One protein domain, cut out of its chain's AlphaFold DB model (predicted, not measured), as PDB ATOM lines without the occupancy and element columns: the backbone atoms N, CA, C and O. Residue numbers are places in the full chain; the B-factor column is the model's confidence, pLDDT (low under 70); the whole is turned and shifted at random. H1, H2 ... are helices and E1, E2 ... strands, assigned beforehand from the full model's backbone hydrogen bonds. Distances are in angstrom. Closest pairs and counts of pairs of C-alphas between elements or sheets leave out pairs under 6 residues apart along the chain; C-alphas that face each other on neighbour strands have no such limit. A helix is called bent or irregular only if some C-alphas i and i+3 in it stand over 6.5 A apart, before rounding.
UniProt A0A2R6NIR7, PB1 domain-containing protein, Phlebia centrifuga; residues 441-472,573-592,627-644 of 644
ATOM      1  N   PRO A 441      41.105  16.264  -6.932       90.06
ATOM      2  CA  PRO A 441      42.169  15.271  -6.841       90.06
ATOM      3  C   PRO A 441      42.216  14.707  -5.414       90.06
ATOM      4  O   PRO A 441      42.023  15.475  -4.467       90.06
ATOM      5  N   PRO A 442      42.449  13.393  -5.232       88.75
ATOM      6  CA  PRO A 442      42.374  12.760  -3.919       88.75
ATOM      7  C   PRO A 442      43.344  13.411  -2.917       88.75
ATOM      8  O   PRO A 442      44.395  13.913  -3.333       88.75
ATOM      9  N   PRO A 443      43.036  13.391  -1.603       91.44
ATOM     10  CA  PRO A 443      43.904  13.995  -0.601       91.44
ATOM     11  C   PRO A 443      45.330  13.428  -0.689       91.44
ATOM     12  O   PRO A 443      45.485  12.204  -0.683       91.44
ATOM     13  N   PRO A 444      46.386  14.268  -0.704       88.25
ATOM     14  CA  PRO A 444      47.772  13.782  -0.707       88.25
ATOM     15  C   PRO A 444      48.129  13.045   0.594       88.25
ATOM     16  O   PRO A 444      49.082  12.272   0.644       88.25
ATOM     17  N   HIS A 445      47.346  13.290   1.644       90.12
ATOM     18  CA  HIS A 445      47.517  12.770   2.988       90.12
ATOM     19  C   HIS A 445      46.161  12.249   3.478       90.12
ATOM     20  O   HIS A 445      45.389  12.971   4.109       90.12
ATOM     21  N   THR A 446      45.837  11.009   3.111       93.56
ATOM     22  CA  THR A 446      44.627  10.323   3.583       93.56
ATOM     23  C   THR A 446      44.879   9.707   4.954       93.56
ATOM     24  O   THR A 446      45.861   8.997   5.164       93.56
ATOM     25  N   THR A 447      43.983   9.981   5.896       95.94
ATOM     26  CA  THR A 447      43.905   9.279   7.180       95.94
ATOM     27  C   THR A 447      43.072   8.006   7.025       95.94
ATOM     28  O   THR A 447      42.266   7.874   6.103       95.94
ATOM     29  N   ASP A 448      43.255   7.047   7.925       96.56
ATOM     30  CA  ASP A 448      42.476   5.813   8.010       96.56
ATOM     31  C   ASP A 448      41.466   5.859   9.168       96.56
ATOM     32  O   ASP A 448      41.725   6.400  10.247       96.56
ATOM     33  N   CYS A 449      40.301   5.246   8.959       97.44
ATOM     34  CA  CYS A 449      39.268   5.109   9.980       97.44
ATOM     35  C   CYS A 449      39.782   4.318  11.193       97.44
ATOM     36  O   CYS A 449      40.100   3.134  11.084       97.44
ATOM     37  N   SER A 450      39.703   4.919  12.380       96.94
ATOM     38  CA  SER A 450      40.199   4.388  13.665       96.94
ATOM     39  C   SER A 450      39.546   3.073  14.131       96.94
ATOM     40  O   SER A 450      39.926   2.532  15.168       96.94
ATOM     41  N   LYS A 451      38.537   2.570  13.406       96.88
ATOM     42  CA  LYS A 451      37.831   1.310  13.701       96.88
ATOM     43  C   LYS A 451      37.964   0.254  12.606       96.88
ATOM     44  O   LYS A 451      38.115  -0.915  12.940       96.88
ATOM     45  N   CYS A 452      37.909   0.630  11.326       96.94
ATOM     46  CA  CYS A 452      37.962  -0.326  10.209       96.94
ATOM     47  C   CYS A 452      39.205  -0.214   9.312       96.94
ATOM     48  O   CYS A 452      39.344  -1.020   8.396       96.94
ATOM     49  N   GLY A 453      40.084   0.771   9.527       96.25
ATOM     50  CA  GLY A 453      41.304   0.981   8.737       96.25
ATOM     51  C   GLY A 453      41.082   1.449   7.291       96.25
ATOM     52  O   GLY A 453      42.037   1.547   6.528       96.25
ATOM     53  N   ILE A 454      39.839   1.732   6.879       96.38
ATOM     54  CA  ILE A 454      39.536   2.239   5.531       96.38
ATOM     55  C   ILE A 454      40.034   3.683   5.396       96.38
ATOM     56  O   ILE A 454      39.732   4.515   6.253       96.38
ATOM     57  N   LEU A 455      40.741   3.976   4.299       96.38
ATOM     58  CA  LEU A 455      41.210   5.319   3.950       96.38
ATOM     59  C   LEU A 455      40.041   6.289   3.728       96.38
ATOM     60  O   LEU A 455      39.081   5.991   3.014       96.38
ATOM     61  N   LEU A 456      40.147   7.472   4.322       96.69
ATOM     62  CA  LEU A 456      39.141   8.524   4.306       96.69
ATOM     63  C   LEU A 456      39.452   9.505   3.165       96.69
ATOM     64  O   LEU A 456      40.198  10.464   3.331       96.69
ATOM     65  N   THR A 457      38.915   9.231   1.974       95.62
ATOM     66  CA  THR A 457      39.231   9.985   0.742       95.62
ATOM     67  C   THR A 457      38.302  11.163   0.457       95.62
ATOM     68  O   THR A 457      38.696  12.076  -0.260       95.62
ATOM     69  N   THR A 458      37.061  11.117   0.951       95.38
ATOM     70  CA  THR A 458      35.974  12.008   0.490       95.38
ATOM     71  C   THR A 458      35.280  12.725   1.642       95.38
ATOM     72  O   THR A 458      35.024  13.920   1.549       95.38
ATOM     73  N   PHE A 459      35.011  12.022   2.742       96.44
ATOM     74  CA  PHE A 459      34.484  12.594   3.981       96.44
ATOM     75  C   PHE A 459      35.072  11.863   5.195       96.44
ATOM     76  O   PHE A 459      35.414  10.677   5.109       96.44
ATOM     77  N   ARG A 460      35.173  12.559   6.329       97.38
ATOM     78  CA  ARG A 460      35.612  12.006   7.619       97.38
ATOM     79  C   ARG A 460      34.914  12.678   8.793       97.38
ATOM     80  O   ARG A 460      34.692  13.883   8.776       97.38
ATOM     81  N   TYR A 461      34.637  11.898   9.833       98.19
ATOM     82  CA  TYR A 461      34.121  12.384  11.110       98.19
ATOM     83  C   TYR A 461      35.270  12.474  12.107       98.19
ATOM     84  O   TYR A 461      35.783  11.445  12.548       98.19
ATOM     85  N   VAL A 462      35.681  13.693  12.450       97.81
ATOM     86  CA  VAL A 462      36.818  13.980  13.339       97.81
ATOM     87  C   VAL A 462      36.306  14.289  14.739       97.81
ATOM     88  O   VAL A 462      35.477  15.185  14.898       97.81
ATOM     89  N   CYS A 463      36.798  13.603  15.773       97.56
ATOM     90  CA  CYS A 463      36.407  13.941  17.137       97.56
ATOM     91  C   CYS A 463      37.042  15.266  17.600       97.56
ATOM     92  O   CYS A 463      38.259  15.373  17.718       97.56
ATOM     93  N   ALA A 464      36.213  16.247  17.965       95.12
ATOM     94  CA  ALA A 464      36.614  17.566  18.462       95.12
ATOM     95  C   ALA A 464      37.548  17.513  19.688       95.12
ATOM     96  O   ALA A 464      38.340  18.425  19.910       95.12
ATOM     97  N   THR A 465      37.432  16.464  20.509       94.38
ATOM     98  CA  THR A 465      38.213  16.299  21.746       94.38
ATOM     99  C   THR A 465      39.505  15.510  21.530       94.38
ATOM    100  O   THR A 465      40.489  15.782  22.211       94.38
ATOM    101  N   CYS A 466      39.532  14.569  20.580       95.50
ATOM    102  CA  CYS A 466      40.738  13.795  20.253       95.50
ATOM    103  C   CYS A 466      41.607  14.447  19.169       95.50
ATOM    104  O   CYS A 466      42.792  14.136  19.087       95.50
ATOM    105  N   GLY A 467      41.031  15.337  18.357       95.62
ATOM    106  CA  GLY A 467      41.694  15.988  17.230       95.62
ATOM    107  C   GLY A 467      41.681  15.164  15.939       95.62
ATOM    108  O   GLY A 467      41.113  14.068  15.867       95.62
ATOM    109  N   GLU A 468      42.320  15.729  14.916       95.94
ATOM    110  CA  GLU A 468      42.628  15.038  13.661       95.94
ATOM    111  C   GLU A 468      43.765  14.036  13.856       95.94
ATOM    112  O   GLU A 468      44.666  14.253  14.667       95.94
ATOM    113  N   LYS A 469      43.712  12.937  13.105       95.69
ATOM    114  CA  LYS A 469      44.750  11.910  13.079       95.69
ATOM    115  C   LYS A 469      45.900  12.378  12.199       95.69
ATOM    116  O   LYS A 469      45.667  12.872  11.096       95.69
ATOM    117  N   GLU A 470      47.137  12.204  12.659       94.19
ATOM    118  CA  GLU A 470      48.291  12.464  11.797       94.19
ATOM    119  C   GLU A 470      48.256  11.484  10.605       94.19
ATOM    120  O   GLU A 470      48.081  10.275  10.807       94.19
ATOM    121  N   PRO A 471      48.359  11.965   9.353       91.06
ATOM    122  CA  PRO A 471      48.354  11.088   8.192       91.06
ATOM    123  C   PRO A 471      49.570  10.164   8.225       91.06
ATOM    124  O   PRO A 471      50.686  10.597   8.512       91.06
ATOM    125  N   LEU A 472      49.360   8.894   7.874       83.81
ATOM    126  CA  LEU A 472      50.434   7.908   7.765       83.81
ATOM    127  C   LEU A 472      51.487   8.403   6.767       83.81
ATOM    128  O   LEU A 472      51.260   8.437   5.556       83.81
ATOM    129  N   GLY A 573      44.673  11.942  17.479       94.69
ATOM    130  CA  GLY A 573      43.477  11.934  16.642       94.69
ATOM    131  C   GLY A 573      42.563  10.709  16.749       94.69
ATOM    132  O   GLY A 573      42.993   9.577  16.972       94.69
ATOM    133  N   TYR A 574      41.262  10.942  16.546       96.94
ATOM    134  CA  TYR A 574      40.262   9.879  16.400       96.94
ATOM    135  C   TYR A 574      39.255  10.237  15.304       96.94
ATOM    136  O   TYR A 574      38.416  11.128  15.462       96.94
ATOM    137  N   GLU A 575      39.350   9.515  14.189       97.56
ATOM    138  CA  GLU A 575      38.572   9.749  12.970       97.56
ATOM    139  C   GLU A 575      37.805   8.501  12.532       97.56
ATOM    140  O   GLU A 575      38.307   7.380  12.661       97.56
ATOM    141  N   LEU A 576      36.597   8.686  11.992       97.88
ATOM    142  CA  LEU A 576      35.715   7.614  11.525       97.88
ATOM    143  C   LEU A 576      35.191   7.877  10.102       97.88
ATOM    144  O   LEU A 576      34.929   9.016   9.721       97.88
ATOM    145  N   CYS A 577      34.963   6.807   9.333       98.00
ATOM    146  CA  CYS A 577      34.114   6.858   8.135       98.00
ATOM    147  C   CYS A 577      32.623   6.841   8.530       98.00
ATOM    148  O   CYS A 577      32.296   6.360   9.614       98.00
ATOM    149  N   ALA A 578      31.712   7.278   7.650       96.69
ATOM    150  CA  ALA A 578      30.260   7.329   7.916       96.69
ATOM    151  C   ALA A 578      29.695   6.028   8.516       96.69
ATOM    152  O   ALA A 578      29.051   6.048   9.563       96.69
ATOM    153  N   ASN A 579      30.018   4.875   7.921       95.44
ATOM    154  CA  ASN A 579      29.545   3.575   8.409       95.44
ATOM    155  C   ASN A 579      30.017   3.279   9.846       95.44
ATOM    156  O   ASN A 579      29.288   2.672  10.625       95.44
ATOM    157  N   CYS A 580      31.231   3.706  10.208       97.75
ATOM    158  CA  CYS A 580      31.752   3.547  11.564       97.75
ATOM    159  C   CYS A 580      31.289   4.657  12.514       97.75
ATOM    160  O   CYS A 580      31.241   4.413  13.713       97.75
ATOM    161  N   PHE A 581      30.933   5.842  12.016       97.00
ATOM    162  CA  PHE A 581      30.410   6.943  12.821       97.00
ATOM    163  C   PHE A 581      29.061   6.586  13.457       97.00
ATOM    164  O   PHE A 581      28.917   6.709  14.672       97.00
ATOM    165  N   HIS A 582      28.111   6.051  12.683       93.25
ATOM    166  CA  HIS A 582      26.796   5.669  13.219       93.25
ATOM    167  C   HIS A 582      26.857   4.574  14.294       93.25
ATOM    168  O   HIS A 582      26.038   4.579  15.209       93.25
ATOM    169  N   LEU A 583      27.820   3.651  14.192       93.62
ATOM    170  CA  LEU A 583      27.985   2.540  15.134       93.62
ATOM    171  C   LEU A 583      28.898   2.921  16.310       93.62
ATOM    172  O   LEU A 583      28.473   2.926  17.458       93.62
ATOM    173  N   TYR A 584      30.145   3.297  16.022       97.00
ATOM    174  CA  TYR A 584      31.207   3.491  17.016       97.00
ATOM    175  C   TYR A 584      31.448   4.953  17.408       97.00
ATOM    176  O   TYR A 584      32.256   5.217  18.301       97.00
ATOM    177  N   GLY A 585      30.803   5.913  16.739       95.62
ATOM    178  CA  GLY A 585      30.852   7.319  17.133       95.62
ATOM    179  C   GLY A 585      30.197   7.511  18.498       95.62
ATOM    180  O   GLY A 585      30.821   8.068  19.396       95.62
ATOM    181  N   LEU A 586      28.991   6.966  18.687       93.06
ATOM    182  CA  LEU A 586      28.275   7.006  19.968       93.06
ATOM    183  C   LEU A 586      29.046   6.292  21.086       93.06
ATOM    184  O   LEU A 586      29.234   6.887  22.147       93.06
ATOM    185  N   ASP A 587      29.546   5.078  20.834       94.75
ATOM    186  CA  ASP A 587      30.357   4.326  21.801       94.75
ATOM    187  C   ASP A 587      31.577   5.137  22.256       94.75
ATOM    188  O   ASP A 587      31.807   5.292  23.450       94.75
ATOM    189  N   HIS A 588      32.298   5.772  21.324       95.19
ATOM    190  CA  HIS A 588      33.447   6.617  21.655       95.19
ATOM    191  C   HIS A 588      33.089   7.800  22.575       95.19
ATOM    192  O   HIS A 588      33.867   8.136  23.471       95.19
ATOM    193  N   VAL A 589      31.912   8.421  22.412       93.56
ATOM    194  CA  VAL A 589      31.444   9.487  23.323       93.56
ATOM    195  C   VAL A 589      31.102   8.937  24.712       93.56
ATOM    196  O   VAL A 589      31.358   9.597  25.725       93.56
ATOM    197  N   LEU A 590      30.526   7.735  24.776       90.81
ATOM    198  CA  LEU A 590      30.139   7.088  26.029       90.81
ATOM    199  C   LEU A 590      31.365   6.593  26.811       90.81
ATOM    200  O   LEU A 590      31.529   6.988  27.966       90.81
ATOM    201  N   ASP A 591      32.254   5.832  26.174       90.50
ATOM    202  CA  ASP A 591      33.477   5.274  26.771       90.50
ATOM    203  C   ASP A 591      34.380   6.372  27.356       90.50
ATOM    204  O   ASP A 591      34.891   6.261  28.475       90.50
ATOM    205  N   SER A 592      34.523   7.486  26.630       86.38
ATOM    206  CA  SER A 592      35.344   8.625  27.058       86.38
ATOM    207  C   SER A 592      34.755   9.369  28.266       86.38
ATOM    208  O   SER A 592      35.480  10.028  29.013       86.38
ATOM    209  N   ARG A 627      32.588  17.081  26.256       88.12
ATOM    210  CA  ARG A 627      31.948  15.966  25.558       88.12
ATOM    211  C   ARG A 627      32.673  15.763  24.238       88.12
ATOM    212  O   ARG A 627      32.878  16.731  23.509       88.12
ATOM    213  N   HIS A 628      32.978  14.514  23.921       94.00
ATOM    214  CA  HIS A 628      33.462  14.144  22.602       94.00
ATOM    215  C   HIS A 628      32.335  14.431  21.601       94.00
ATOM    216  O   HIS A 628      31.269  13.821  21.655       94.00
ATOM    217  N   ALA A 629      32.546  15.430  20.752       94.94
ATOM    218  CA  ALA A 629      31.696  15.755  19.611       94.94
ATOM    219  C   ALA A 629      32.439  15.375  18.326       94.94
ATOM    220  O   ALA A 629      33.657  15.195  18.365       94.94
ATOM    221  N   PHE A 630      31.735  15.253  17.204       97.00
ATOM    222  CA  PHE A 630      32.342  14.969  15.903       97.00
ATOM    223  C   PHE A 630      32.025  16.087  14.914       97.00
ATOM    224  O   PHE A 630      30.879  16.517  14.831       97.00
ATOM    225  N   HIS A 631      33.043  16.512  14.170       97.19
ATOM    226  CA  HIS A 631      32.936  17.416  13.029       97.19
ATOM    227  C   HIS A 631      32.951  16.599  11.739       97.19
ATOM    228  O   HIS A 631      33.801  15.715  11.587       97.19
ATOM    229  N   GLU A 632      32.029  16.878  10.823       97.75
ATOM    230  CA  GLU A 632      32.014  16.264   9.498       97.75
ATOM    231  C   GLU A 632      32.860  17.110   8.549       97.75
ATOM    232  O   GLU A 632      32.541  18.265   8.282       97.75
ATOM    233  N   LYS A 633      33.948  16.537   8.028       97.50
ATOM    234  CA  LYS A 633      34.813  17.203   7.053       97.50
ATOM    235  C   LYS A 633      34.693  16.542   5.692       97.50
ATOM    236  O   LYS A 633      34.909  15.337   5.578       97.50
ATOM    237  N   LEU A 634      34.419  17.343   4.667       96.75
ATOM    238  CA  LEU A 634      34.387  16.950   3.258       96.75
ATOM    239  C   LEU A 634      35.714  17.322   2.583       96.75
ATOM    240  O   LEU A 634      36.296  18.361   2.894       96.75
ATOM    241  N   TRP A 635      36.197  16.501   1.654       96.19
ATOM    242  CA  TRP A 635      37.319  16.855   0.787       96.19
ATOM    243  C   TRP A 635      36.816  17.561  -0.476       96.19
ATOM    244  O   TRP A 635      36.088  16.975  -1.276       96.19
ATOM    245  N   GLY A 636      37.222  18.817  -0.662       94.25
ATOM    246  CA  GLY A 636      36.906  19.627  -1.838       94.25
ATOM    247  C   GLY A 636      38.148  20.206  -2.517       94.25
ATOM    248  O   GLY A 636      39.285  19.938  -2.130       94.25
ATOM    249  N   LEU A 637      37.938  21.084  -3.503       91.75
ATOM    250  CA  LEU A 637      39.012  21.767  -4.250       91.75
ATOM    251  C   LEU A 637      39.972  22.589  -3.362       91.75
ATOM    252  O   LEU A 637      41.094  22.878  -3.768       91.75
ATOM    253  N   ARG A 638      39.534  22.972  -2.154       92.38
ATOM    254  CA  ARG A 638      40.322  23.715  -1.152       92.38
ATOM    255  C   ARG A 638      40.858  22.820  -0.020       92.38
ATOM    256  O   ARG A 638      41.343  23.336   0.982       92.38
ATOM    257  N   GLY A 639      40.783  21.499  -0.179       94.69
ATOM    258  CA  GLY A 639      41.152  20.508   0.828       94.69
ATOM    259  C   GLY A 639      39.997  20.140   1.762       94.69
ATOM    260  O   GLY A 639      38.835  20.177   1.360       94.69
ATOM    261  N   TRP A 640      40.315  19.764   3.005       96.38
ATOM    262  CA  TRP A 640      39.321  19.393   4.019       96.38
ATOM    263  C   TRP A 640      38.566  20.621   4.548       96.38
ATOM    264  O   TRP A 640      39.138  21.437   5.270       96.38
ATOM    265  N   THR A 641      37.275  20.715   4.243       96.31
ATOM    266  CA  THR A 641      36.359  21.745   4.758       96.31
ATOM    267  C   THR A 641      35.390  21.142   5.768       96.31
ATOM    268  O   THR A 641      34.817  20.088   5.499       96.31
ATOM    269  N   ASP A 642      35.199  21.806   6.908       96.56
ATOM    270  CA  ASP A 642      34.138  21.463   7.866       96.56
ATOM    271  C   ASP A 642      32.760  21.791   7.271       96.56
ATOM    272  O   ASP A 642      32.628  22.763   6.521       96.56
ATOM    273  N   VAL A 643      31.764  20.960   7.570       94.06
ATOM    274  CA  VAL A 643      30.403  21.032   7.010       94.06
ATOM    275  C   VAL A 643      29.373  21.465   8.072       94.06
ATOM    276  O   VAL A 643      28.240  21.786   7.710       94.06
ATOM    277  N   GLY A 644      29.748  21.491   9.362       77.88
ATOM    278  CA  GLY A 644      28.847  21.739  10.507       77.88
ATOM    279  C   GLY A 644      29.160  22.972  11.352       77.88
ATOM    280  O   GLY A 644      30.355  23.306  11.509       77.88
TER     281      GLY A 644
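What this domain is: This is residues 441 to 472, 573 to 592 and 627 to 644 of the 644 residues of the protein "PB1 domain-containing protein" of Phlebia centrifuga (UniProt A0A2R6NIR7). Picture a small antiparallel sheet of three strands, with one helix running along its edge strand E1, over that strand. The long unnamed stretch of residues 441 to 458 folds back on itself before it enters E1, and the short stretch of residues 575 to 576 pairs with E1 just before the helix. The printed part has 70 residues, with three named strands and one named helix in the order E1, H1, E2, E3; the sheet's order is E1, E2, E3, all antiparallel. The class is mixed, helices and strands, with 31 residues in named elements, under half of those printed. The whole is compact, with a radius of gyration of the C-alphas of 11.4 A, and its C-alphas span 36 by 24 by 20 A along the three main axes.

How they stand to each other: Go along from Pro 441 through a stretch with no named element, residues 441 to 458, until you reach the first strand, E1, residues 459 to 463. Look across from it to E2, residues 630 to 636, its antiparallel neighbour, with 150 degrees between their N-to-C directions. There the C-alphas of Phe 459 and Leu 634 face each other at 4.4 A, and N 460 and O 633 are within hydrogen-bond range at 2.9 A, as are N 631 and O 462 at 2.9 A. Beyond E2 comes E3, residues 639 to 642, again antiparallel, at 144 degrees; find N 634 and O 641 at 2.9 A and N 639 and O 636 at 2.9 A. E2 and E3 form a hairpin joined by a tight link of 2 residues. E1 and E3 are the edge strands, and E2 is the inner one. Residues 461 to 462 of E1 also pair, antiparallel, with residues 575 to 576, a stretch too short to bear a name. Next look at H1, residues 578 to 592, which is on the sheet at a height over the sheet of 9.5 A, the two making two layers, a helix on one face of a sheet. It lies over E1, and on the local plane its line and that of E1 stand at 2 degrees, along the strands. The closest C-alphas of E1 and H1 are those of Tyr 461 and Phe 581, 6.8 A apart; those of H1 and E2 are Gly 585 and Phe 630, 7.9 A apart. In the backbone of H1, 8 of 11 O i to N i+4 pairs are within hydrogen-bond range.

Where its parts are: Find C-alpha 459 at (34.484, 12.594, 3.981), where E1 begins; it runs 13.4 A to C-alpha 463. H1 begins at C-alpha 578, at (30.260, 7.329, 7.916), and runs 19.8 A to C-alpha 592; it is irregular, but only just, with C-alphas 583 and 586 standing 6.6 A apart. E2 is the longest strand by residues, 18.9 A from C-alpha 630 to C-alpha 636. E3 covers 10.0 A and ends at C-alpha 642, at (34.138, 21.463, 7.866).

The domain as a whole: The two C-alphas farthest apart are those of Pro 441 and Asp 591, 36.1 A. Expect two cuts: residues 473 to 572 are not printed, and C-alphas 472 and 573 are 12.0 A apart; residues 593 to 626 are not printed, and C-alphas 592 and 627 are 8.2 A apart. The links from E1 to H1 and from H1 to E2 run across these cuts. The printed part ends at Gly 644, the chain's last residue. The mean pLDDT of the printed part is 94.5, and no printed residue is under 70.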